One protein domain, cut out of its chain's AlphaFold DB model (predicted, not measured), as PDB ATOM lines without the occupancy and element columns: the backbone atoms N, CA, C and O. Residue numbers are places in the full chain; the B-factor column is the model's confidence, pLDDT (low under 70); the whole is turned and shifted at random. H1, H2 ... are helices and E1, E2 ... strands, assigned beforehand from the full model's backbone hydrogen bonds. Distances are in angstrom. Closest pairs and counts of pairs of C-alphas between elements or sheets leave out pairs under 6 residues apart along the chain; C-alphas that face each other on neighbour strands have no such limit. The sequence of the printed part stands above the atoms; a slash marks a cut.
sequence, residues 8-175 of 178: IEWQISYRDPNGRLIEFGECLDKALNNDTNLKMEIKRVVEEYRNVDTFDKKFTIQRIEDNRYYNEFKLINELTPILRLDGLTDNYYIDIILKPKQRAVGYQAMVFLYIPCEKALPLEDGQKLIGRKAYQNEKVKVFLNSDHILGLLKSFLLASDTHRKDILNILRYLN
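AT A GLANCE: This is residues 8 to 175 of the 178 residues of a protein of Acidilobus saccharovorans (strain DSM 16705 / JCM 18335 / VKM B-2471 / 345-15) (UniProt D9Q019). Look for a twisted wall of four strands, E1, E6, E5 and E4, with helix H4 along one face and H1, H2 and H5 packed on H4. Past the end of E4 where residue 82 lies, a hairpin, E2 and E3, reaches away from the wall as a long arm, E3 running on into E4, and a long loop, residues 117 to 145, extends past the end of E6. The printed part has 168 residues, with five named helices and six named strands in the order E1 H1 H2 H3 E2 E3 E4 E5 E6 H4 H5; the class is mixed, helices and strands. The larger sheet runs E1 E6 E5 E4 and the smaller E2 E3, both antiparallel. The whole is only just loose, close to compact, with a radius of gyration of the C-alphas of 18.9 A and spans of 60 by 46 by 33 A.

HOW THE PARTS SIT: Start at the sheet of E1, residues 8 to 11, E6, residues 107 to 116, E5, residues 93 to 100, and E4, residues 82 to 85, where E1 and E4 are the edge strands. From edge to edge the strands' lines turn by 66 degrees. Look between E1 and E6 for N 10 and O 113, 2.9 A apart; between E6 and E5 for N 110 and O 97, 2.8 A; between E5 and E4 for N 96 and O 83, 2.8 A. E4, E5 and E6 form a meander, each strand the antiparallel neighbour of the one before. Now find H4, residues 146 to 159, on one face of this sheet, an arrangement in two layers, at a height over the sheet of 8.8 A. H4 is over E5 and only just over E6, with 3 of its C-alphas on E6, and runs along the strands, at 22 degrees to E5 on the local plane. The closest C-alphas of H4 and E6 are those of Ala 159 and Ala 109, 5.4 A apart. H4 is the hub, touching four helices. It touches H2, residues 36 to 49, at a shallow tilt of 25 degrees, the same way; the closest C-alphas are those of Leu 157 and Tyr 49, 6.7 A apart. With residues 146 to 152 alone it touches H1, residues 24 to 34, at a steep tilt of 42 degrees, opposite ways; C-alphas 149 and 28 are closest, at 7.0 A. H4 and H5, residues 161 to 173, form a helical hairpin, with C-alphas 157 and 164 closest, at 4.3 A. H1, H4 and H5 make a bundle, up and down, each running against the one before it. H3, residues 55 to 58, only just touches H4, with 3 pairs of C-alphas within 8 A, the closest being 55 and 159 at 5.1 A. H3 and H5 each only graze the sheet. The hairpin of E2, residues 62 to 70, and E3, residues 73 to 79, has N 64 and O 77 at 2.8 A; E2 bends by 80 degrees at residue 67, and E3 runs on into E4 at 29 degrees. Every O i to N i+4 pair is within hydrogen-bond range in H4 and H5, against 6 of 7 in H1 and 9 of 10 in H2; H3 is too short for such a pair.

IN THESE COORDINATES: Find C-alpha 8, where E1 begins, at (-13.626, 2.064, 1.218). E6, the longest strand, runs 28.0 A from C-alpha 107 to C-alpha 116 at (-18.784, -1.538, 0.368). E5 measures 22.6 A, E2 20.5 A, E3 18.7 A, H1 15.4 A, H2 20.7 A, H4 19.7 A and H5 18.3 A. H5 ends at C-alpha 173, at (-24.770, 28.590, -7.162).

THE WHOLE: The two C-alphas farthest apart are those of Thr 36 and Glu 72, at 63.0 A. The printed part has no cut. The long links are E1 to H1 and E6 to H4; in the latter, residues 121 to 122 pair with 140 to 141, antiparallel. The mean pLDDT of the printed part is 93.5, and residues 125 to 126 are under 70.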
ATOM      1  N   ILE A   8     -14.416   0.884   1.543       97.25
ATOM      2  CA  ILE A   8     -13.626   2.064   1.218       97.25
ATOM      3  C   ILE A   8     -14.166   3.200   2.087       97.25
ATOM      4  O   ILE A   8     -15.320   3.599   1.939       97.25
ATOM      5  N   GLU A   9     -13.329   3.711   2.983       98.19
ATOM      6  CA  GLU A   9     -13.604   4.927   3.747       98.19
ATOM      7  C   GLU A   9     -13.166   6.141   2.919       98.19
ATOM      8  O   GLU A   9     -11.980   6.318   2.630       98.19
ATOM      9  N   TRP A  10     -14.120   6.984   2.530       97.94
ATOM     10  CA  TRP A  10     -13.848   8.216   1.797       97.94
ATOM     11  C   TRP A  10     -14.227   9.428   2.643       97.94
ATOM     12  O   TRP A  10     -15.408   9.736   2.812       97.94
ATOM     13  N   GLN A  11     -13.218  10.145   3.152       97.56
ATOM     14  CA  GLN A  11     -13.412  11.471   3.742       97.56
ATOM     15  C   GLN A  11     -13.749  12.476   2.636       97.56
ATOM     16  O   GLN A  11     -12.867  13.120   2.068       97.56
ATOM     17  N   ILE A  12     -15.031  12.567   2.312       97.62
ATOM     18  CA  ILE A  12     -15.513  13.322   1.166       97.62
ATOM     19  C   ILE A  12     -15.599  14.821   1.480       97.62
ATOM     20  O   ILE A  12     -15.936  15.243   2.586       97.62
ATOM     21  N   SER A  13     -15.288  15.631   0.481       96.88
ATOM     22  CA  SER A  13     -15.261  17.090   0.477       96.88
ATOM     23  C   SER A  13     -16.256  17.632  -0.552       96.88
ATOM     24  O   SER A  13     -16.867  16.888  -1.315       96.88
ATOM     25  N   TYR A  14     -16.445  18.951  -0.584       97.50
ATOM     26  CA  TYR A  14     -17.353  19.598  -1.545       97.50
ATOM     27  C   TYR A  14     -16.743  20.800  -2.274       97.50
ATOM     28  O   TYR A  14     -17.263  21.210  -3.315       97.50
ATOM     29  N   ARG A  15     -15.651  21.374  -1.753       96.19
ATOM     30  CA  ARG A  15     -14.892  22.457  -2.387       96.19
ATOM     31  C   ARG A  15     -13.394  22.301  -2.151       96.19
ATOM     32  O   ARG A  15     -12.983  21.848  -1.086       96.19
ATOM     33  N   ASP A  16     -12.602  22.708  -3.136       94.19
ATOM     34  CA  ASP A  16     -11.155  22.865  -2.990       94.19
ATOM     35  C   ASP A  16     -10.803  24.229  -2.343       94.19
ATOM     36  O   ASP A  16     -11.675  25.093  -2.186       94.19
ATOM     37  N   PRO A  17      -9.526  24.478  -1.989       90.75
ATOM     38  CA  PRO A  17      -9.091  25.771  -1.448       90.75
ATOM     39  C   PRO A  17      -9.304  26.975  -2.382       90.75
ATOM     40  O   PRO A  17      -9.294  28.110  -1.916       90.75
ATOM     41  N   ASN A  18      -9.504  26.747  -3.684       93.00
ATOM     42  CA  ASN A  18      -9.807  27.785  -4.673       93.00
ATOM     43  C   ASN A  18     -11.322  28.007  -4.836       93.00
ATOM     44  O   ASN A  18     -11.744  28.772  -5.703       93.00
ATOM     45  N   GLY A  19     -12.148  27.318  -4.045       91.31
ATOM     46  CA  GLY A  19     -13.601  27.384  -4.105       91.31
ATOM     47  C   GLY A  19     -14.228  26.601  -5.261       91.31
ATOM     48  O   GLY A  19     -15.433  26.731  -5.471       91.31
ATOM     49  N   ARG A  20     -13.478  25.784  -6.003       95.75
ATOM     50  CA  ARG A  20     -14.020  24.931  -7.074       95.75
ATOM     51  C   ARG A  20     -14.791  23.767  -6.471       95.75
ATOM     52  O   ARG A  20     -14.379  23.234  -5.443       95.75
ATOM     53  N   LEU A  21     -15.898  23.377  -7.102       97.25
ATOM     54  CA  LEU A  21     -16.626  22.172  -6.707       97.25
ATOM     55  C   LEU A  21     -15.738  20.950  -6.952       97.25
ATOM     56  O   LEU A  21     -15.139  20.837  -8.016       97.25
ATOM     57  N   ILE A  22     -15.657  20.069  -5.958       97.44
ATOM     58  CA  ILE A  22     -14.955  18.782  -6.029       97.44
ATOM     59  C   ILE A  22     -15.811  17.716  -5.353       97.44
ATOM     60  O   ILE A  22     -16.654  18.054  -4.521       97.44
ATOM     61  N   GLU A  23     -15.572  16.449  -5.682       96.88
ATOM     62  CA  GLU A  23     -16.167  15.286  -5.008       96.88
ATOM     63  C   GLU A  23     -17.692  15.430  -4.822       96.88
ATOM     64  O   GLU A  23     -18.416  15.432  -5.817       96.88
ATOM     65  N   PHE A  24     -18.203  15.621  -3.596       97.94
ATOM     66  CA  PHE A  24     -19.642  15.792  -3.366       97.94
ATOM     67  C   PHE A  24     -20.222  17.011  -4.098       97.94
ATOM     68  O   PHE A  24     -21.338  16.944  -4.609       97.94
ATOM     69  N   GLY A  25     -19.468  18.107  -4.203       97.31
ATOM     70  CA  GLY A  25     -19.891  19.299  -4.937       97.31
ATOM     71  C   GLY A  25     -20.108  19.018  -6.427       97.31
ATOM     72  O   GLY A  25     -21.103  19.465  -6.995       97.31
ATOM     73  N   GLU A  26     -19.225  18.229  -7.049       96.19
ATOM     74  CA  GLU A  26     -19.400  17.792  -8.442       96.19
ATOM     75  C   GLU A  26     -20.532  16.774  -8.588       96.19
ATOM     76  O   GLU A  26     -21.272  16.811  -9.572       96.19
ATOM     77  N   CYS A  27     -20.673  15.853  -7.630       95.25
ATOM     78  CA  CYS A  27     -21.778  14.901  -7.611       95.25
ATOM     79  C   CYS A  27     -23.124  15.629  -7.564       95.25
ATOM     80  O   CYS A  27     -24.038  15.264  -8.299       95.25
ATOM     81  N   LEU A  28     -23.229  16.677  -6.744       95.06
ATOM     82  CA  LEU A  28     -24.434  17.482  -6.598       95.06
ATOM     83  C   LEU A  28     -24.774  18.234  -7.891       95.06
ATOM     84  O   LEU A  28     -25.914  18.161  -8.342       95.06
ATOM     85  N   ASP A  29     -23.797  18.892  -8.520       94.88
ATOM     86  CA  ASP A  29     -23.978  19.561  -9.818       94.88
ATOM     87  C   ASP A  29     -24.462  18.577 -10.898       94.88
ATOM     88  O   ASP A  29     -25.512  18.767 -11.517       94.88
ATOM     89  N   LYS A  30     -23.768  17.443 -11.052       93.06
ATOM     90  CA  LYS A  30     -24.144  16.403 -12.022       93.06
ATOM     91  C   LYS A  30     -25.534  15.828 -11.748       93.06
ATOM     92  O   LYS A  30     -26.294  15.625 -12.691       93.06
ATOM     93  N   ALA A  31     -25.882  15.557 -10.492       92.00
ATOM     94  CA  ALA A  31     -27.178  14.977 -10.147       92.00
ATOM     95  C   ALA A  31     -28.330  15.961 -10.416       92.00
ATOM     96  O   ALA A  31     -29.336  15.599 -11.025       92.00
ATOM     97  N   LEU A  32     -28.155  17.233 -10.050       90.88
ATOM     98  CA  LEU A  32     -29.153  18.289 -10.239       90.88
ATOM     99  C   LEU A  32     -29.431  18.622 -11.712       90.88
ATOM    100  O   LEU A  32     -30.530  19.077 -12.040       90.88
ATOM    101  N   ASN A  33     -28.461  18.409 -12.597       85.44
ATOM    102  CA  ASN A  33     -28.650  18.600 -14.035       85.44
ATOM    103  C   ASN A  33     -29.456  17.466 -14.689       85.44
ATOM    104  O   ASN A  33     -30.019  17.672 -15.762       85.44
ATOM    105  N   ASN A  34     -29.556  16.302 -14.038       80.50
ATOM    106  CA  ASN A  34     -30.189  15.107 -14.599       80.50
ATOM    107  C   ASN A  34     -31.543  14.749 -13.960       80.50
ATOM    108  O   ASN A  34     -32.292  13.977 -14.554       80.50
ATOM    109  N   ASP A  35     -31.880  15.294 -12.783       83.25
ATOM    110  CA  ASP A  35     -33.087  14.906 -12.039       83.25
ATOM    111  C   ASP A  35     -33.816  16.104 -11.390       83.25
ATOM    112  O   ASP A  35     -33.356  16.727 -10.427       83.25
ATOM    113  N   THR A  36     -35.009  16.419 -11.906       79.50
ATOM    114  CA  THR A  36     -35.878  17.477 -11.359       79.50
ATOM    115  C   THR A  36     -36.549  17.070 -10.043       79.50
ATOM    116  O   THR A  36     -36.813  17.937  -9.207       79.50
ATOM    117  N   ASN A  37     -36.809  15.779  -9.810       89.62
ATOM    118  CA  ASN A  37     -37.400  15.312  -8.553       89.62
ATOM    119  C   ASN A  37     -36.410  15.476  -7.401       89.62
ATOM    120  O   ASN A  37     -36.786  15.988  -6.343       89.62
ATOM    121  N   LEU A  38     -35.131  15.189  -7.651       92.50
ATOM    122  CA  LEU A  38     -34.063  15.397  -6.676       92.50
ATOM    123  C   LEU A  38     -33.991  16.857  -6.193       92.50
ATOM    124  O   LEU A  38     -33.795  17.108  -5.005       92.50
ATOM    125  N   LYS A  39     -34.231  17.847  -7.069       91.56
ATOM    126  CA  LYS A  39     -34.306  19.268  -6.666       91.56
ATOM    127  C   LYS A  39     -35.372  19.520  -5.604       91.56
ATOM    128  O   LYS A  39     -35.144  20.309  -4.688       91.56
ATOM    129  N   MET A  40     -36.545  18.901  -5.736       92.31
ATOM    130  CA  MET A  40     -37.627  19.063  -4.762       92.31
ATOM    131  C   MET A  40     -37.280  18.395  -3.431       92.31
ATOM    132  O   MET A  40     -37.538  18.972  -2.376       92.31
ATOM    133  N   GLU A  41     -36.666  17.215  -3.473       96.38
ATOM    134  CA  GLU A  41     -36.235  16.494  -2.273       96.38
ATOM    135  C   GLU A  41     -35.140  17.243  -1.516       96.38
ATOM    136  O   GLU A  41     -35.243  17.415  -0.305       96.38
ATOM    137  N   ILE A  42     -34.156  17.799  -2.227       96.69
ATOM    138  CA  ILE A  42     -33.107  18.638  -1.639       96.69
ATOM    139  C   ILE A  42     -33.710  19.833  -0.897       96.69
ATOM    140  O   ILE A  42     -33.312  20.112   0.231       96.69
ATOM    141  N   LYS A  43     -34.701  20.518  -1.483       95.81
ATOM    142  CA  LYS A  43     -35.382  21.637  -0.808       95.81
ATOM    143  C   LYS A  43     -36.083  21.194   0.474       95.81
ATOM    144  O   LYS A  43     -35.990  21.888   1.482       95.81
ATOM    145  N   ARG A  44     -36.758  20.039   0.446       96.94
ATOM    146  CA  ARG A  44     -37.413  19.467   1.634       96.94
ATOM    147  C   ARG A  44     -36.398  19.150   2.731       96.94
ATOM    148  O   ARG A  44     -36.613  19.546   3.869       96.94
ATOM    149  N   VAL A  45     -35.281  18.514   2.374       97.88
ATOM    150  CA  VAL A  45     -34.193  18.199   3.313       97.88
ATOM    151  C   VAL A  45     -33.582  19.470   3.899       97.88
ATOM    152  O   VAL A  45     -33.362  19.548   5.102       97.88
ATOM    153  N   VAL A  46     -33.328  20.497   3.085       97.88
ATOM    154  CA  VAL A  46     -32.795  21.763   3.604       97.88
ATOM    155  C   VAL A  46     -33.746  22.393   4.622       97.88
ATOM    156  O   VAL A  46     -33.286  22.868   5.659       97.88
ATOM    157  N   GLU A  47     -35.053  22.367   4.362       97.44
ATOM    158  CA  GLU A  47     -36.042  22.907   5.296       97.44
ATOM    159  C   GLU A  47     -36.098  22.110   6.603       97.44
ATOM    160  O   GLU A  47     -36.072  22.697   7.682       97.44
ATOM    161  N   GLU A  48     -36.091  20.777   6.517       97.38
ATOM    162  CA  GLU A  48     -36.074  19.877   7.677       97.38
ATOM    163  C   GLU A  48     -34.877  20.159   8.605       97.38
ATOM    164  O   GLU A  48     -35.017  20.162   9.827       97.38
ATOM    165  N   TYR A  49     -33.708  20.467   8.035       96.69
ATOM    166  CA  TYR A  49     -32.469  20.691   8.787       96.69
ATOM    167  C   TYR A  49     -32.207  22.167   9.126       96.69
ATOM    168  O   TYR A  49     -31.224  22.467   9.811       96.69
ATOM    169  N   ARG A  50     -33.071  23.099   8.692       93.25
ATOM    170  CA  ARG A  50     -32.877  24.556   8.844       93.25
ATOM    171  C   ARG A  50     -32.609  24.961  10.295       93.25
ATOM    172  O   ARG A  50     -31.702  25.752  10.554       93.25
ATOM    173  N   ASN A  51     -33.381  24.395  11.221       93.38
ATOM    174  CA  ASN A  51     -33.376  24.754  12.643       93.38
ATOM    175  C   ASN A  51     -32.777  23.662  13.545       93.38
ATOM    176  O   ASN A  51     -32.935  23.714  14.762       93.38
ATOM    177  N   VAL A  52     -32.109  22.663  12.965       95.94
ATOM    178  CA  VAL A  52     -31.473  21.585  13.730       95.94
ATOM    179  C   VAL A  52     -30.109  22.055  14.241       95.94
ATOM    180  O   VAL A  52     -29.311  22.612  13.478       95.94
ATOM    181  N   ASP A  53     -29.816  21.816  15.519       96.44
ATOM    182  CA  ASP A  53     -28.485  22.065  16.083       96.44
ATOM    183  C   ASP A  53     -27.433  21.185  15.407       96.44
ATOM    184  O   ASP A  53     -27.628  19.982  15.224       96.44
ATOM    185  N   THR A  54     -26.301  21.784  15.041       96.38
ATOM    186  CA  THR A  54     -25.214  21.064  14.378       96.38
ATOM    187  C   THR A  54     -24.470  20.153  15.346       96.38
ATOM    188  O   THR A  54     -24.397  20.387  16.556       96.38
ATOM    189  N   PHE A  55     -23.886  19.098  14.792       95.69
ATOM    190  CA  PHE A  55     -23.149  18.085  15.525       95.69
ATOM    191  C   PHE A  55     -21.996  18.687  16.336       95.69
ATOM    192  O   PHE A  55     -21.866  18.396  17.524       95.69
ATOM    193  N   ASP A  56     -21.223  19.590  15.731       92.62
ATOM    194  CA  ASP A  56     -20.100  20.278  16.375       92.62
ATOM    195  C   ASP A  56     -20.489  21.264  17.492       92.62
ATOM    196  O   ASP A  56     -19.639  21.631  18.302       92.62
ATOM    197  N   LYS A  57     -21.760  21.676  17.562       92.25
ATOM    198  CA  LYS A  57     -22.303  22.467  18.675       92.25
ATOM    199  C   LYS A  57     -22.831  21.595  19.801       92.25
ATOM    200  O   LYS A  57     -22.704  21.952  20.970       92.25
ATOM    201  N   LYS A  58     -23.482  20.488  19.445       94.06
ATOM    202  CA  LYS A  58     -24.205  19.642  20.398       94.06
ATOM    203  C   LYS A  58     -23.301  18.638  21.106       94.06
ATOM    204  O   LYS A  58     -23.600  18.237  22.229       94.06
ATOM    205  N   PHE A  59     -22.207  18.231  20.470       93.31
ATOM    206  CA  PHE A  59     -21.323  17.195  20.983       93.31
ATOM    207  C   PHE A  59     -19.881  17.689  21.088       93.31
ATOM    208  O   PHE A  59     -19.438  18.564  20.350       93.31
ATOM    209  N   THR A  60     -19.134  17.110  22.025       91.94
ATOM    210  CA  THR A  60     -17.722  17.423  22.263       91.94
ATOM    211  C   THR A  60     -16.940  16.138  22.508       91.94
ATOM    212  O   THR A  60     -17.508  15.129  22.930       91.94
ATOM    213  N   ILE A  61     -15.635  16.171  22.237       92.31
ATOM    214  CA  ILE A  61     -14.732  15.084  22.622       92.31
ATOM    215  C   ILE A  61     -14.467  15.195  24.123       92.31
ATOM    216  O   ILE A  61     -14.058  16.254  24.608       92.31
ATOM    217  N   GLN A  62     -14.696  14.104  24.847       92.75
ATOM    218  CA  GLN A  62     -14.501  14.043  26.292       92.75
ATOM    219  C   GLN A  62     -13.196  13.325  26.615       92.75
ATOM    220  O   GLN A  62     -12.876  12.306  26.009       92.75
ATOM    221  N   ARG A  63     -12.456  13.829  27.603       92.81
ATOM    222  CA  ARG A  63     -11.303  13.131  28.176       92.81
ATOM    223  C   ARG A  63     -11.637  12.735  29.596       92.81
ATOM    224  O   ARG A  63     -11.907  13.595  30.429       92.81
ATOM    225  N   ILE A  64     -11.644  11.434  29.839       94.94
ATOM    226  CA  ILE A  64     -11.983  10.843  31.124       94.94
ATOM    227  C   ILE A  64     -10.711  10.239  31.682       94.94
ATOM    228  O   ILE A  64     -10.119   9.330  31.097       94.94
ATOM    229  N   GLU A  65     -10.285  10.771  32.816       93.00
ATOM    230  CA  GLU A  65      -9.195  10.185  33.570       93.00
ATOM    231  C   GLU A  65      -9.636   8.841  34.141       93.00
ATOM    232  O   GLU A  65     -10.693   8.723  34.763       93.00
ATOM    233  N   ASP A  66      -8.818   7.823  33.917       90.75
ATOM    234  CA  ASP A  66      -8.993   6.522  34.532       90.75
ATOM    235  C   ASP A  66      -8.165   6.475  35.826       90.75
ATOM    236  O   ASP A  66      -7.099   7.087  35.931       90.75
ATOM    237  N   ASN A  67      -8.649   5.740  36.826       90.56
ATOM    238  CA  ASN A  67      -7.908   5.545  38.075       90.56
ATOM    239  C   ASN A  67      -6.776   4.516  37.925       90.56
ATOM    240  O   ASN A  67      -5.980   4.328  38.845       90.56
ATOM    241  N   ARG A  68      -6.706   3.830  36.782       95.56
ATOM    242  CA  ARG A  68      -5.650   2.875  36.456       95.56
ATOM    243  C   ARG A  68      -4.409   3.578  35.915       95.56
ATOM    244  O   ARG A  68      -4.472   4.604  35.241       95.56
ATOM    245  N   TYR A  69      -3.277   2.941  36.168       95.62
ATOM    246  CA  TYR A  69      -1.979   3.307  35.624       95.62
ATOM    247  C   TYR A  69      -1.426   2.140  34.812       95.62
ATOM    248  O   TYR A  69      -1.710   0.976  35.104       95.62
ATOM    249  N   TYR A  70      -0.623   2.457  33.803       93.88
ATOM    250  CA  TYR A  70       0.237   1.502  33.120       93.88
ATOM    251  C   TYR A  70       1.689   1.904  33.393       93.88
ATOM    252  O   TYR A  70       2.175   2.893  32.843       93.88
ATOM    253  N   ASN A  71       2.353   1.172  34.295       95.00
ATOM    254  CA  ASN A  71       3.599   1.600  34.947       95.00
ATOM    255  C   ASN A  71       3.438   3.001  35.576       95.00
ATOM    256  O   ASN A  71       2.498   3.210  36.341       95.00
ATOM    257  N   GLU A  72       4.309   3.962  35.261       95.69
ATOM    258  CA  GLU A  72       4.218   5.346  35.745       95.69
ATOM    259  C   GLU A  72       3.199   6.237  35.005       95.69
ATOM    260  O   GLU A  72       2.999   7.391  35.387       95.69
ATOM    261  N   PHE A  73       2.529   5.740  33.960       96.25
ATOM    262  CA  PHE A  73       1.632   6.552  33.136       96.25
ATOM    263  C   PHE A  73       0.178   6.437  33.594       96.25
ATOM    264  O   PHE A  73      -0.388   5.343  33.633       96.25
ATOM    265  N   LYS A  74      -0.451   7.582  33.887       95.25
ATOM    266  CA  LYS A  74      -1.891   7.660  34.159       95.25
ATOM    267  C   LYS A  74      -2.669   7.377  32.880       95.25
ATOM    268  O   LYS A  74      -2.427   8.012  31.852       95.25
ATOM    269  N   LEU A  75      -3.614   6.445  32.942       95.88
ATOM    270  CA  LEU A  75      -4.468   6.143  31.804       95.88
ATOM    271  C   LEU A  75      -5.531   7.245  31.642       95.88
ATOM    272  O   LEU A  75      -6.233   7.601  32.586       95.88
ATOM    273  N   ILE A  76      -5.651   7.788  30.430       95.69
ATOM    274  CA  ILE A  76      -6.686   8.762  30.057       95.69
ATOM    275  C   ILE A  76      -7.411   8.217  28.831       95.69
ATOM    276  O   ILE A  76      -6.780   7.924  27.816       95.69
ATOM    277  N   ASN A  77      -8.734   8.104  28.922       94.25
ATOM    278  CA  ASN A  77      -9.586   7.674  27.821       94.25
ATOM    279  C   ASN A  77     -10.145   8.901  27.092       94.25
ATOM    280  O   ASN A  77     -10.690   9.808  27.720       94.25
ATOM    281  N   GLU A  78     -10.044   8.920  25.765       93.62
ATOM    282  CA  GLU A  78     -10.675   9.936  24.921       93.62
ATOM    283  C   GLU A  78     -11.929   9.344  24.264       93.62
ATOM    284  O   GLU A  78     -11.849   8.373  23.515       93.62
ATOM    285  N   LEU A  79     -13.097   9.916  24.563       94.25
ATOM    286  CA  LEU A  79     -14.374   9.521  23.980       94.25
ATOM    287  C   LEU A  79     -14.758  10.504  22.877       94.25
ATOM    288  O   LEU A  79     -15.070  11.668  23.143       94.25
ATOM    289  N   THR A  80     -14.754  10.016  21.638       94.38
ATOM    290  CA  THR A  80     -15.139  10.791  20.456       94.38
ATOM    291  C   THR A  80     -16.537  10.377  19.996       94.38
ATOM    292  O   THR A  80     -16.741   9.201  19.689       94.38
ATOM    293  N   PRO A  81     -17.508  11.304  19.934       94.44
ATOM    294  CA  PRO A  81     -18.834  11.003  19.415       94.44
ATOM    295  C   PRO A  81     -18.779  10.767  17.899       94.44
ATOM    296  O   PRO A  81     -18.038  11.443  17.179       94.44
ATOM    297  N   ILE A  82     -19.603   9.833  17.422       96.81
ATOM    298  CA  ILE A  82     -19.804   9.530  16.001       96.81
ATOM    299  C   ILE A  82     -21.310   9.491  15.749       96.81
ATOM    300  O   ILE A  82     -22.032   8.791  16.459       96.81
ATOM    301  N   LEU A  83     -21.784  10.243  14.756       98.00
ATOM    302  CA  LEU A  83     -23.135  10.068  14.220       98.00
ATOM    303  C   LEU A  83     -23.054   9.213  12.969       98.00
ATOM    304  O   LEU A  83     -22.275   9.536  12.078       98.00
ATOM    305  N   ARG A  84     -23.887   8.177  12.894       98.44
ATOM    306  CA  ARG A  84     -23.979   7.296  11.735       98.44
ATOM    307  C   ARG A  84     -25.349   7.408  11.084       98.44
ATOM    308  O   ARG A  84     -26.370   7.293  11.759       98.44
ATOM    309  N   LEU A  85     -25.352   7.615   9.773       98.44
ATOM    310  CA  LEU A  85     -26.513   7.427   8.918       98.44
ATOM    311  C   LEU A  85     -26.360   6.089   8.192       98.44
ATOM    312  O   LEU A  85     -25.604   5.986   7.226       98.44
ATOM    313  N   ASP A  86     -27.076   5.088   8.693       96.25
ATOM    314  CA  ASP A  86     -27.161   3.744   8.122       96.25
ATOM    315  C   ASP A  86     -28.359   3.595   7.178       96.25
ATOM    316  O   ASP A  86     -29.220   4.472   7.080       96.25
ATOM    317  N   GLY A  87     -28.436   2.437   6.517       93.75
ATOM    318  CA  GLY A  87     -29.599   2.045   5.721       93.75
ATOM    319  C   GLY A  87     -29.688   2.744   4.370       93.75
ATOM    320  O   GLY A  87     -30.751   2.711   3.753       93.75
ATOM    321  N   LEU A  88     -28.591   3.353   3.907       97.25
ATOM    322  CA  LEU A  88     -28.511   3.813   2.530       97.25
ATOM    323  C   LEU A  88     -28.500   2.606   1.588       97.25
ATOM    324  O   LEU A  88     -28.102   1.488   1.941       97.25
ATOM    325  N   THR A  89     -28.937   2.859   0.365       96.94
ATOM    326  CA  THR A  89     -28.972   1.891  -0.725       96.94
ATOM    327  C   THR A  89     -27.617   1.188  -0.870       96.94
ATOM    328  O   THR A  89     -26.559   1.753  -0.602       96.94
ATOM    329  N   ASP A  90     -27.638  -0.087  -1.265       95.44
ATOM    330  CA  ASP A  90     -26.430  -0.894  -1.465       95.44
ATOM    331  C   ASP A  90     -25.523  -1.046  -0.226       95.44
ATOM    332  O   ASP A  90     -24.353  -1.374  -0.388       95.44
ATOM    333  N   ASN A  91     -26.050  -0.871   0.993       96.00
ATOM    334  CA  ASN A  91     -25.317  -0.969   2.268       96.00
ATOM    335  C   ASN A  91     -24.226   0.095   2.456       96.00
ATOM    336  O   ASN A  91     -23.279  -0.113   3.223       96.00
ATOM    337  N   TYR A  92     -24.349   1.232   1.770       98.19
ATOM    338  CA  TYR A  92     -23.545   2.408   2.073       98.19
ATOM    339  C   TYR A  92     -23.960   2.956   3.446       98.19
ATOM    340  O   TYR A  92     -25.097   2.791   3.891       98.19
ATOM    341  N   TYR A  93     -23.045   3.643   4.116       98.56
ATOM    342  CA  TYR A  93     -23.374   4.434   5.298       98.56
ATOM    343  C   TYR A  93     -22.464   5.653   5.381       98.56
ATOM    344  O   TYR A  93     -21.433   5.731   4.707       98.56
ATOM    345  N   ILE A  94     -22.870   6.636   6.180       98.81
ATOM    346  CA  ILE A  94     -22.119   7.877   6.359       98.81
ATOM    347  C   ILE A  94     -21.874   8.105   7.842       98.81
ATOM    348  O   ILE A  94     -22.828   8.114   8.616       98.81
ATOM    349  N   ASP A  95     -20.623   8.371   8.212       98.69
ATOM    350  CA  ASP A  95     -20.292   8.851   9.551       98.69
ATOM    351  C   ASP A  95     -19.968  10.341   9.550       98.69
ATOM    352  O   ASP A  95     -19.307  10.860   8.648       98.69
ATOM    353  N   ILE A  96     -20.374  11.016  10.623       98.31
ATOM    354  CA  ILE A  96     -19.890  12.339  11.002       98.31
ATOM    355  C   ILE A  96     -19.076  12.183  12.285       98.31
ATOM    356  O   ILE A  96     -19.593  11.719  13.303       98.31
ATOM    357  N   ILE A  97     -17.807  12.580  12.246       97.00
ATOM    358  CA  ILE A  97     -16.854  12.386  13.347       97.00
ATOM    359  C   ILE A  97     -16.223  13.724  13.720       97.00
ATOM    360  O   ILE A  97     -15.764  14.459  12.845       97.00
ATOM    361  N   LEU A  98     -16.150  14.040  15.016       94.19
ATOM    362  CA  LEU A  98     -15.363  15.180  15.486       94.19
ATOM    363  C   LEU A  98     -13.882  14.811  15.515       94.19
ATOM    364  O   LEU A  98     -13.490  13.849  16.167       94.19
ATOM    365  N   LYS A  99     -13.045  15.608  14.853       90.75
ATOM    366  CA  LYS A  99     -11.586  15.514  14.970       90.75
ATOM    367  C   LYS A  99     -10.989  16.858  15.380       90.75
ATOM    368  O   LYS A  99     -11.560  17.901  15.057       90.75
ATOM    369  N   PRO A 100      -9.837  16.883  16.071       86.00
ATOM    370  CA  PRO A 100      -9.114  18.124  16.325       86.00
ATOM    371  C   PRO A 100      -8.807  18.870  15.021       86.00
ATOM    372  O   PRO A 100      -8.459  18.261  14.001       86.00
ATOM    373  N   LYS A 101      -8.925  20.200  15.034       83.44
ATOM    374  CA  LYS A 101      -8.484  21.022  13.904       83.44
ATOM    375  C   LYS A 101      -6.962  20.965  13.787       83.44
ATOM    376  O   LYS A 101      -6.240  21.166  14.761       83.44
ATOM    377  N   GLN A 102      -6.453  20.735  12.579       75.31
ATOM    378  CA  GLN A 102      -5.022  20.896  12.332       75.31
ATOM    379  C   GLN A 102      -4.678  22.391  12.380       75.31
ATOM    380  O   GLN A 102      -5.275  23.183  11.656       75.31
ATOM    381  N   ARG A 103      -3.706  22.772  13.219       73.50
ATOM    382  CA  ARG A 103      -3.191  24.153  13.349       73.50
ATOM    383  C   ARG A 103      -4.210  25.202  13.833       73.50
ATOM    384  O   ARG A 103      -3.980  26.393  13.649       73.50
ATOM    385  N   ALA A 104      -5.305  24.790  14.472       75.25
ATOM    386  CA  ALA A 104      -6.259  25.697  15.111       75.25
ATOM    387  C   ALA A 104      -6.843  25.078  16.387       75.25
ATOM    388  O   ALA A 104      -6.780  23.867  16.587       75.25
ATOM    389  N   VAL A 105      -7.421  25.915  17.251       74.88
ATOM    390  CA  VAL A 105      -8.113  25.457  18.463       74.88
ATOM    391  C   VAL A 105      -9.519  24.967  18.110       74.88
ATOM    392  O   VAL A 105     -10.224  25.577  17.302       74.88
ATOM    393  N   GLY A 106      -9.933  23.875  18.751       81.19
ATOM    394  CA  GLY A 106     -11.271  23.304  18.640       81.19
ATOM    395  C   GLY A 106     -11.353  22.087  17.722       81.19
ATOM    396  O   GLY A 106     -10.354  21.599  17.190       81.19
ATOM    397  N   TYR A 107     -12.575  21.596  17.556       85.50
ATOM    398  CA  TYR A 107     -12.884  20.416  16.756       85.50
ATOM    399  C   TYR A 107     -13.521  20.809  15.425       85.50
ATOM    400  O   TYR A 107     -14.088  21.894  15.278       85.50
ATOM    401  N   GLN A 108     -13.391  19.930  14.443       90.62
ATOM    402  CA  GLN A 108     -14.065  19.992  13.155       90.62
ATOM    403  C   GLN A 108     -14.839  18.693  12.952       90.62
ATOM    404  O   GLN A 108     -14.317  17.613  13.230       90.62
ATOM    405  N   ALA A 109     -16.073  18.807  12.475       95.06
ATOM    406  CA  ALA A 109     -16.836  17.661  12.015       95.06
ATOM    407  C   ALA A 109     -16.319  17.238  10.635       95.06
ATOM    408  O   ALA A 109     -16.188  18.064   9.739       95.06
ATOM    409  N   MET A 110     -16.003  15.960  10.475       96.00
ATOM    410  CA  MET A 110     -15.591  15.355   9.213       96.00
ATOM    411  C   MET A 110     -16.653  14.359   8.770       96.00
ATOM    412  O   MET A 110     -17.162  13.610   9.602       96.00
ATOM    413  N   VAL A 111     -16.965  14.352   7.475       98.25
ATOM    414  CA  VAL A 111     -17.952  13.450   6.875       98.25
ATOM    415  C   VAL A 111     -17.220  12.346   6.117       98.25
ATOM    416  O   VAL A 111     -16.377  12.629   5.267       98.25
ATOM    417  N   PHE A 112     -17.546  11.095   6.430       98.62
ATOM    418  CA  PHE A 112     -16.974   9.906   5.808       98.62
ATOM    419  C   PHE A 112     -18.078   9.105   5.135       98.62
ATOM    420  O   PHE A 112     -19.018   8.680   5.800       98.62
ATOM    421  N   LEU A 113     -17.958   8.884   3.830       98.62
ATOM    422  CA  LEU A 113     -18.793   7.938   3.103       98.62
ATOM    423  C   LEU A 113     -18.105   6.575   3.114       98.62
ATOM    424  O   LEU A 113     -16.965   6.458   2.663       98.62
ATOM    425  N   TYR A 114     -18.807   5.550   3.581       98.50
ATOM    426  CA  TYR A 114     -18.324   4.180   3.552       98.50
ATOM    427  C   TYR A 114     -18.984   3.427   2.411       98.50
ATOM    428  O   TYR A 114     -20.205   3.268   2.358       98.50
ATOM    429  N   ILE A 115     -18.145   2.961   1.493       97.94
ATOM    430  CA  ILE A 115     -18.553   2.294   0.263       97.94
ATOM    431  C   ILE A 115     -18.176   0.820   0.374       97.94
ATOM    432  O   ILE A 115     -16.982   0.530   0.476       97.94
ATOM    433  N   PRO A 116     -19.128  -0.125   0.340       96.94
ATOM    434  CA  PRO A 116     -18.784  -1.538   0.368       96.94
ATOM    435  C   PRO A 116     -17.870  -1.895  -0.806       96.94
ATOM    436  O   PRO A 116     -18.166  -1.573  -1.962       96.94
ATOM    437  N   CYS A 117     -16.777  -2.609  -0.533       95.56
ATOM    438  CA  CYS A 117     -15.833  -3.034  -1.568       95.56
ATOM    439  C   CYS A 117     -16.499  -3.906  -2.647       95.56
ATOM    440  O   CYS A 117     -16.043  -3.923  -3.787       95.56
ATOM    441  N   GLU A 118     -17.599  -4.597  -2.333       94.19
ATOM    442  CA  GLU A 118     -18.372  -5.366  -3.318       94.19
ATOM    443  C   GLU A 118     -19.089  -4.498  -4.370       94.19
ATOM    444  O   GLU A 118     -19.412  -4.994  -5.451       94.19
ATOM    445  N   LYS A 119     -19.325  -3.212  -4.074       94.19
ATOM    446  CA  LYS A 119     -19.997  -2.247  -4.961       94.19
ATOM    447  C   LYS A 119     -19.020  -1.423  -5.795       94.19
ATOM    448  O   LYS A 119     -19.431  -0.781  -6.759       94.19
ATOM    449  N   ALA A 120     -17.737  -1.436  -5.442       93.31
ATOM    450  CA  ALA A 120     -16.693  -0.766  -6.197       93.31
ATOM    451  C   ALA A 120     -16.264  -1.622  -7.402       93.31
ATOM    452  O   ALA A 120     -15.912  -2.796  -7.267       93.31
ATOM    453  N   LEU A 121     -16.291  -1.028  -8.596       90.88
ATOM    454  CA  LEU A 121     -15.914  -1.694  -9.842       90.88
ATOM    455  C   LEU A 121     -14.501  -1.276 -10.262       90.88
ATOM    456  O   LEU A 121     -14.241  -0.078 -10.331       90.88
ATOM    457  N   PRO A 122     -13.590  -2.202 -10.594       89.06
ATOM    458  CA  PRO A 122     -12.285  -1.851 -11.151       89.06
ATOM    459  C   PRO A 122     -12.409  -0.969 -12.404       89.06
ATOM    460  O   PRO A 122     -13.327  -1.135 -13.211       89.06
ATOM    461  N   LEU A 123     -11.512   0.013 -12.541       83.00
ATOM    462  CA  LEU A 123     -11.510   0.942 -13.678       83.00
ATOM    463  C   LEU A 123     -11.027   0.303 -14.983       83.00
ATOM    464  O   LEU A 123     -11.498   0.697 -16.051       83.00
ATOM    465  N   GLU A 124     -10.092  -0.635 -14.867       79.00
ATOM    466  CA  GLU A 124      -9.496  -1.403 -15.958       79.00
ATOM    467  C   GLU A 124     -10.102  -2.812 -15.973       79.00
ATOM    468  O   GLU A 124     -10.525  -3.308 -14.926       79.00
ATOM    469  N   ASP A 125     -10.190  -3.423 -17.161       64.06
ATOM    470  CA  ASP A 125     -10.854  -4.708 -17.399       64.06
ATOM    471  C   ASP A 125     -10.504  -5.755 -16.328       64.06
ATOM    472  O   ASP A 125      -9.413  -6.323 -16.315       64.06
ATOM    473  N   GLY A 126     -11.471  -6.090 -15.472       67.31
ATOM    474  CA  GLY A 126     -11.510  -7.413 -14.864       67.31
ATOM    475  C   GLY A 126     -11.648  -7.504 -13.348       67.31
ATOM    476  O   GLY A 126     -11.309  -6.615 -12.581       67.31
ATOM    477  N   GLN A 127     -12.177  -8.677 -12.984       75.00
ATOM    478  CA  GLN A 127     -12.346  -9.314 -11.675       75.00
ATOM    479  C   GLN A 127     -12.735  -8.424 -10.488       75.00
ATOM    480  O   GLN A 127     -11.982  -7.561 -10.035       75.00
ATOM    481  N   LYS A 128     -13.891  -8.775  -9.900       85.12
ATOM    482  CA  LYS A 128     -14.376  -8.258  -8.614       85.12
ATOM    483  C   LYS A 128     -13.224  -8.121  -7.610       85.12
ATOM    484  O   LYS A 128     -12.345  -8.979  -7.544       85.12
ATOM    485  N   LEU A 129     -13.253  -7.051  -6.819       90.44
ATOM    486  CA  LEU A 129     -12.248  -6.798  -5.779       90.44
ATOM    487  C   LEU A 129     -12.228  -7.918  -4.728       90.44
ATOM    488  O   LEU A 129     -11.174  -8.269  -4.200       90.44
ATOM    489  N   ILE A 130     -13.401  -8.496  -4.456       94.38
ATOM    490  CA  ILE A 130     -13.601  -9.547  -3.460       94.38
ATOM    491  C   ILE A 130     -12.776 -10.794  -3.798       94.38
ATOM    492  O   ILE A 130     -12.833 -11.309  -4.913       94.38
ATOM    493  N   GLY A 131     -12.043 -11.305  -2.809       93.69
ATOM    494  CA  GLY A 131     -11.259 -12.535  -2.919       93.69
ATOM    495  C   GLY A 131      -9.812 -12.338  -3.377       93.69
ATOM    496  O   GLY A 131      -9.076 -13.317  -3.496       93.69
ATOM    497  N   ARG A 132      -9.353 -11.096  -3.586       92.44
ATOM    498  CA  ARG A 132      -7.959 -10.807  -3.973       92.44
ATOM    499  C   ARG A 132      -7.338  -9.655  -3.184       92.44
ATOM    500  O   ARG A 132      -7.939  -9.108  -2.267       92.44
ATOM    501  N   LYS A 133      -6.074  -9.338  -3.461       92.31
ATOM    502  CA  LYS A 133      -5.426  -8.101  -2.994       92.31
ATOM    503  C   LYS A 133      -5.604  -7.018  -4.065       92.31
ATOM    504  O   LYS A 133      -5.778  -7.351  -5.239       92.31
ATOM    505  N   ALA A 134      -5.557  -5.752  -3.656       90.88
ATOM    506  CA  ALA A 134      -5.508  -4.639  -4.598       90.88
ATOM    507  C   ALA A 134      -4.199  -4.684  -5.404       90.88
ATOM    508  O   ALA A 134      -3.141  -5.010  -4.852       90.88
ATOM    509  N   TYR A 135      -4.276  -4.368  -6.695       90.69
ATOM    510  CA  TYR A 135      -3.106  -4.186  -7.546       90.69
ATOM    511  C   TYR A 135      -2.457  -2.817  -7.298       90.69
ATOM    512  O   TYR A 135      -3.045  -1.910  -6.705       90.69
ATOM    513  N   GLN A 136      -1.209  -2.662  -7.739       91.44
ATOM    514  CA  GLN A 136      -0.481  -1.406  -7.583       91.44
ATOM    515  C   GLN A 136      -1.189  -0.276  -8.343       91.44
ATOM    516  O   GLN A 136      -1.453  -0.408  -9.533       91.44
ATOM    517  N   ASN A 137      -1.458   0.840  -7.655       90.12
ATOM    518  CA  ASN A 137      -2.173   2.005  -8.194       90.12
ATOM    519  C   ASN A 137      -3.568   1.688  -8.768       90.12
ATOM    520  O   ASN A 137      -4.076   2.453  -9.589       90.12
ATOM    521  N   GLU A 138      -4.183   0.581  -8.341       91.19
ATOM    522  CA  GLU A 138      -5.525   0.205  -8.771       91.19
ATOM    523  C   GLU A 138      -6.534   1.295  -8.407       91.19
ATOM    524  O   GLU A 138      -6.549   1.815  -7.290       91.19
ATOM    525  N   LYS A 139      -7.396   1.631  -9.366       92.81
ATOM    526  CA  LYS A 139      -8.481   2.588  -9.176       92.81
ATOM    527  C   LYS A 139      -9.816   1.908  -9.423       92.81
ATOM    528  O   LYS A 139      -9.923   0.978 -10.221       92.81
ATOM    529  N   VAL A 140     -10.844   2.426  -8.768       93.44
ATOM    530  CA  VAL A 140     -12.201   1.888  -8.838       93.44
ATOM    531  C   VAL A 140     -13.193   2.987  -9.203       93.44
ATOM    532  O   VAL A 140     -12.976   4.165  -8.927       93.44
ATOM    533  N   LYS A 141     -14.286   2.590  -9.842       92.94
ATOM    534  CA  LYS A 141     -15.498   3.368 -10.072       92.94
ATOM    535  C   LYS A 141     -16.521   2.996  -9.009       92.94
ATOM    536  O   LYS A 141     -16.731   1.818  -8.721       92.94
ATOM    537  N   VAL A 142     -17.186   4.009  -8.480       93.69
ATOM    538  CA  VAL A 142     -18.306   3.879  -7.546       93.69
ATOM    539  C   VAL A 142     -19.471   4.694  -8.089       93.69
ATOM    540  O   VAL A 142     -19.261   5.727  -8.730       93.69
ATOM    541  N   PHE A 143     -20.693   4.222  -7.865       92.38
ATOM    542  CA  PHE A 143     -21.901   4.893  -8.334       92.38
ATOM    543  C   PHE A 143     -22.679   5.439  -7.146       92.38
ATOM    544  O   PHE A 143     -22.984   4.712  -6.203       92.38
ATOM    545  N   LEU A 144     -23.004   6.729  -7.203       95.06
ATOM    546  CA  LEU A 144     -23.854   7.383  -6.217       95.06
ATOM    547  C   LEU A 144     -25.227   7.643  -6.833       95.06
ATOM    548  O   LEU A 144     -25.320   8.251  -7.897       95.06
ATOM    549  N   ASN A 145     -26.274   7.162  -6.169       94.75
ATOM    550  CA  ASN A 145     -27.663   7.432  -6.535       94.75
ATOM    551  C   ASN A 145     -28.227   8.582  -5.676       94.75
ATOM    552  O   ASN A 145     -27.546   9.101  -4.790       94.75
ATOM    553  N   SER A 146     -29.485   8.960  -5.916       95.12
ATOM    554  CA  SER A 146     -30.159  10.042  -5.185       95.12
ATOM    555  C   SER A 146     -30.163   9.843  -3.666       95.12
ATOM    556  O   SER A 146     -29.963  10.808  -2.937       95.12
ATOM    557  N   ASP A 147     -30.305   8.609  -3.178       96.56
ATOM    558  CA  ASP A 147     -30.281   8.298  -1.745       96.56
ATOM    559  C   ASP A 147     -28.907   8.602  -1.121       96.56
ATOM    560  O   ASP A 147     -28.816   9.287  -0.101       96.56
ATOM    561  N   HIS A 148     -27.814   8.240  -1.803       97.62
ATOM    562  CA  HIS A 148     -26.457   8.586  -1.364       97.62
ATOM    563  C   HIS A 148     -26.228  10.107  -1.366       97.62
ATOM    564  O   HIS A 148     -25.637  10.653  -0.433       97.62
ATOM    565  N   ILE A 149     -26.717  10.809  -2.396       97.62
ATOM    566  CA  ILE A 149     -26.605  12.273  -2.503       97.62
ATOM    567  C   ILE A 149     -27.379  12.967  -1.378       97.62
ATOM    568  O   ILE A 149     -26.852  13.883  -0.744       97.62
ATOM    569  N   LEU A 150     -28.606  12.526  -1.095       98.00
ATOM    570  CA  LEU A 150     -29.422  13.068  -0.010       98.00
ATOM    571  C   LEU A 150     -28.830  12.734   1.363       98.00
ATOM    572  O   LEU A 150     -28.858  13.585   2.250       98.00
ATOM    573  N   GLY A 151     -28.264  11.539   1.541       98.44
ATOM    574  CA  GLY A 151     -27.544  11.162   2.755       98.44
ATOM    575  C   GLY A 151     -26.355  12.085   3.019       98.44
ATOM    576  O   GLY A 151     -26.235  12.644   4.107       98.44
ATOM    577  N   LEU A 152     -25.522  12.332   2.005       98.69
ATOM    578  CA  LEU A 152     -24.391  13.261   2.105       98.69
ATOM    579  C   LEU A 152     -24.846  14.696   2.378       98.69
ATOM    580  O   LEU A 152     -24.260  15.375   3.223       98.69
ATOM    581  N   LEU A 153     -25.919  15.144   1.719       98.50
ATOM    582  CA  LEU A 153     -26.519  16.454   1.966       98.50
ATOM    583  C   LEU A 153     -26.916  16.615   3.439       98.50
ATOM    584  O   LEU A 153     -26.497  17.581   4.077       98.50
ATOM    585  N   LYS A 154     -27.686  15.664   3.986       98.56
ATOM    586  CA  LYS A 154     -28.095  15.654   5.402       98.56
ATOM    587  C   LYS A 154     -26.877  15.713   6.318       98.56
ATOM    588  O   LYS A 154     -26.831  16.541   7.228       98.56
ATOM    589  N   SER A 155     -25.862  14.900   6.031       98.62
ATOM    590  CA  SER A 155     -24.643  14.838   6.830       98.62
ATOM    591  C   SER A 155     -23.892  16.167   6.861       98.62
ATOM    592  O   SER A 155     -23.547  16.639   7.941       98.62
ATOM    593  N   PHE A 156     -23.702  16.840   5.724       98.50
ATOM    594  CA  PHE A 156     -23.047  18.153   5.714       98.50
ATOM    595  C   PHE A 156     -23.900  19.265   6.341       98.50
ATOM    596  O   PHE A 156     -23.353  20.134   7.020       98.50
ATOM    597  N   LEU A 157     -25.228  19.241   6.171       98.31
ATOM    598  CA  LEU A 157     -26.127  20.197   6.833       98.31
ATOM    599  C   LEU A 157     -26.112  20.043   8.362       98.31
ATOM    600  O   LEU A 157     -26.314  21.028   9.078       98.31
ATOM    601  N   LEU A 158     -25.884  18.826   8.861       98.19
ATOM    602  CA  LEU A 158     -25.812  18.521  10.288       98.19
ATOM    603  C   LEU A 158     -24.403  18.696  10.871       98.19
ATOM    604  O   LEU A 158     -24.286  18.994  12.054       98.19
ATOM    605  N   ALA A 159     -23.340  18.534  10.081       97.62
ATOM    606  CA  ALA A 159     -21.964  18.466  10.574       97.62
ATOM    607  C   ALA A 159     -21.507  19.732  11.324       97.62
ATOM    608  O   ALA A 159     -21.033  19.637  12.457       97.62
ATOM    609  N   SER A 160     -21.647  20.909  10.708       96.25
ATOM    610  CA  SER A 160     -21.310  22.201  11.322       96.25
ATOM    611  C   SER A 160     -22.055  23.360  10.672       96.25
ATOM    612  O   SER A 160     -22.536  23.252   9.543       96.25
ATOM    613  N   ASP A 161     -22.104  24.507  11.353       95.56
ATOM    614  CA  ASP A 161     -22.682  25.732  10.785       95.56
ATOM    615  C   ASP A 161     -21.943  26.168   9.515       95.56
ATOM    616  O   ASP A 161     -22.554  26.692   8.582       95.56
ATOM    617  N   THR A 162     -20.621  25.976   9.490       94.75
ATOM    618  CA  THR A 162     -19.788  26.301   8.330       94.75
ATOM    619  C   THR A 162     -20.135  25.394   7.158       94.75
ATOM    620  O   THR A 162     -20.450  25.905   6.087       94.75
ATOM    621  N   HIS A 163     -20.193  24.074   7.371       96.62
ATOM    622  CA  HIS A 163     -20.611  23.133   6.330       96.62
ATOM    623  C   HIS A 163     -22.015  23.448   5.817       96.62
ATOM    624  O   HIS A 163     -22.224  23.537   4.609       96.62
ATOM    625  N   ARG A 164     -22.966  23.716   6.718       97.62
ATOM    626  CA  ARG A 164     -24.329  24.105   6.348       97.62
ATOM    627  C   ARG A 164     -24.339  25.338   5.451       97.62
ATOM    628  O   ARG A 164     -24.952  25.310   4.388       97.62
ATOM    629  N   LYS A 165     -23.657  26.415   5.852       96.88
ATOM    630  CA  LYS A 165     -23.567  27.647   5.051       96.88
ATOM    631  C   LYS A 165     -22.947  27.383   3.681       96.88
ATOM    632  O   LYS A 165     -23.481  27.860   2.681       96.88
ATOM    633  N   ASP A 166     -21.870  26.606   3.625       97.06
ATOM    634  CA  ASP A 166     -21.184  26.285   2.374       97.06
ATOM    635  C   ASP A 166     -22.072  25.492   1.415       97.06
ATOM    636  O   ASP A 166     -22.158  25.839   0.235       97.06
ATOM    637  N   ILE A 167     -22.780  24.476   1.914       97.81
ATOM    638  CA  ILE A 167     -23.722  23.693   1.113       97.81
ATOM    639  C   ILE A 167     -24.865  24.571   0.598       97.81
ATOM    640  O   ILE A 167     -25.177  24.517  -0.589       97.81
ATOM    641  N   LEU A 168     -25.458  25.425   1.440       97.44
ATOM    642  CA  LEU A 168     -26.504  26.355   0.995       97.44
ATOM    643  C   LEU A 168     -25.994  27.294  -0.107       97.44
ATOM    644  O   LEU A 168     -26.708  27.575  -1.068       97.44
ATOM    645  N   ASN A 169     -24.742  27.746  -0.012       96.69
ATOM    646  CA  ASN A 169     -24.117  28.560  -1.050       96.69
ATOM    647  C   ASN A 169     -23.866  27.770  -2.344       96.69
ATOM    648  O   ASN A 169     -24.062  28.316  -3.428       96.69
ATOM    649  N   ILE A 170     -23.469  26.493  -2.257       96.75
ATOM    650  CA  ILE A 170     -23.369  25.601  -3.425       96.75
ATOM    651  C   ILE A 170     -24.740  25.440  -4.083       96.75
ATOM    652  O   ILE A 170     -24.859  25.637  -5.286       96.75
ATOM    653  N   LEU A 171     -25.785  25.147  -3.310       96.12
ATOM    654  CA  LEU A 171     -27.138  24.966  -3.838       96.12
ATOM    655  C   LEU A 171     -27.645  26.212  -4.574       96.12
ATOM    656  O   LEU A 171     -28.179  26.093  -5.675       96.12
ATOM    657  N   ARG A 172     -27.403  27.408  -4.026       95.19
ATOM    658  CA  ARG A 172     -27.720  28.677  -4.703       95.19
ATOM    659  C   ARG A 172     -26.921  28.867  -5.989       95.19
ATOM    660  O   ARG A 172     -27.496  29.260  -6.997       95.19
ATOM    661  N   TYR A 173     -25.623  28.557  -5.969       94.00
ATOM    662  CA  TYR A 173     -24.770  28.590  -7.162       94.00
ATOM    663  C   TYR A 173     -25.275  27.639  -8.262       94.00
ATOM    664  O   TYR A 173     -25.203  27.966  -9.442       94.00
ATOM    665  N   LEU A 174     -25.861  26.505  -7.873       92.62
ATOM    666  CA  LEU A 174     -26.466  25.512  -8.765       92.62
ATOM    667  C   LEU A 174     -27.951  25.791  -9.084       92.62
ATOM    668  O   LEU A 174     -28.669  24.906  -9.549       92.62
ATOM    669  N   ASN A 175     -28.430  27.020  -8.851       89.88
ATOM    670  CA  ASN A 175     -29.801  27.471  -9.128       89.88
ATOM    671  C   ASN A 175     -30.904  26.672  -8.403       89.88
ATOM    672  O   ASN A 175     -32.022  26.516  -8.904       89.88
TER     673      ASN A 175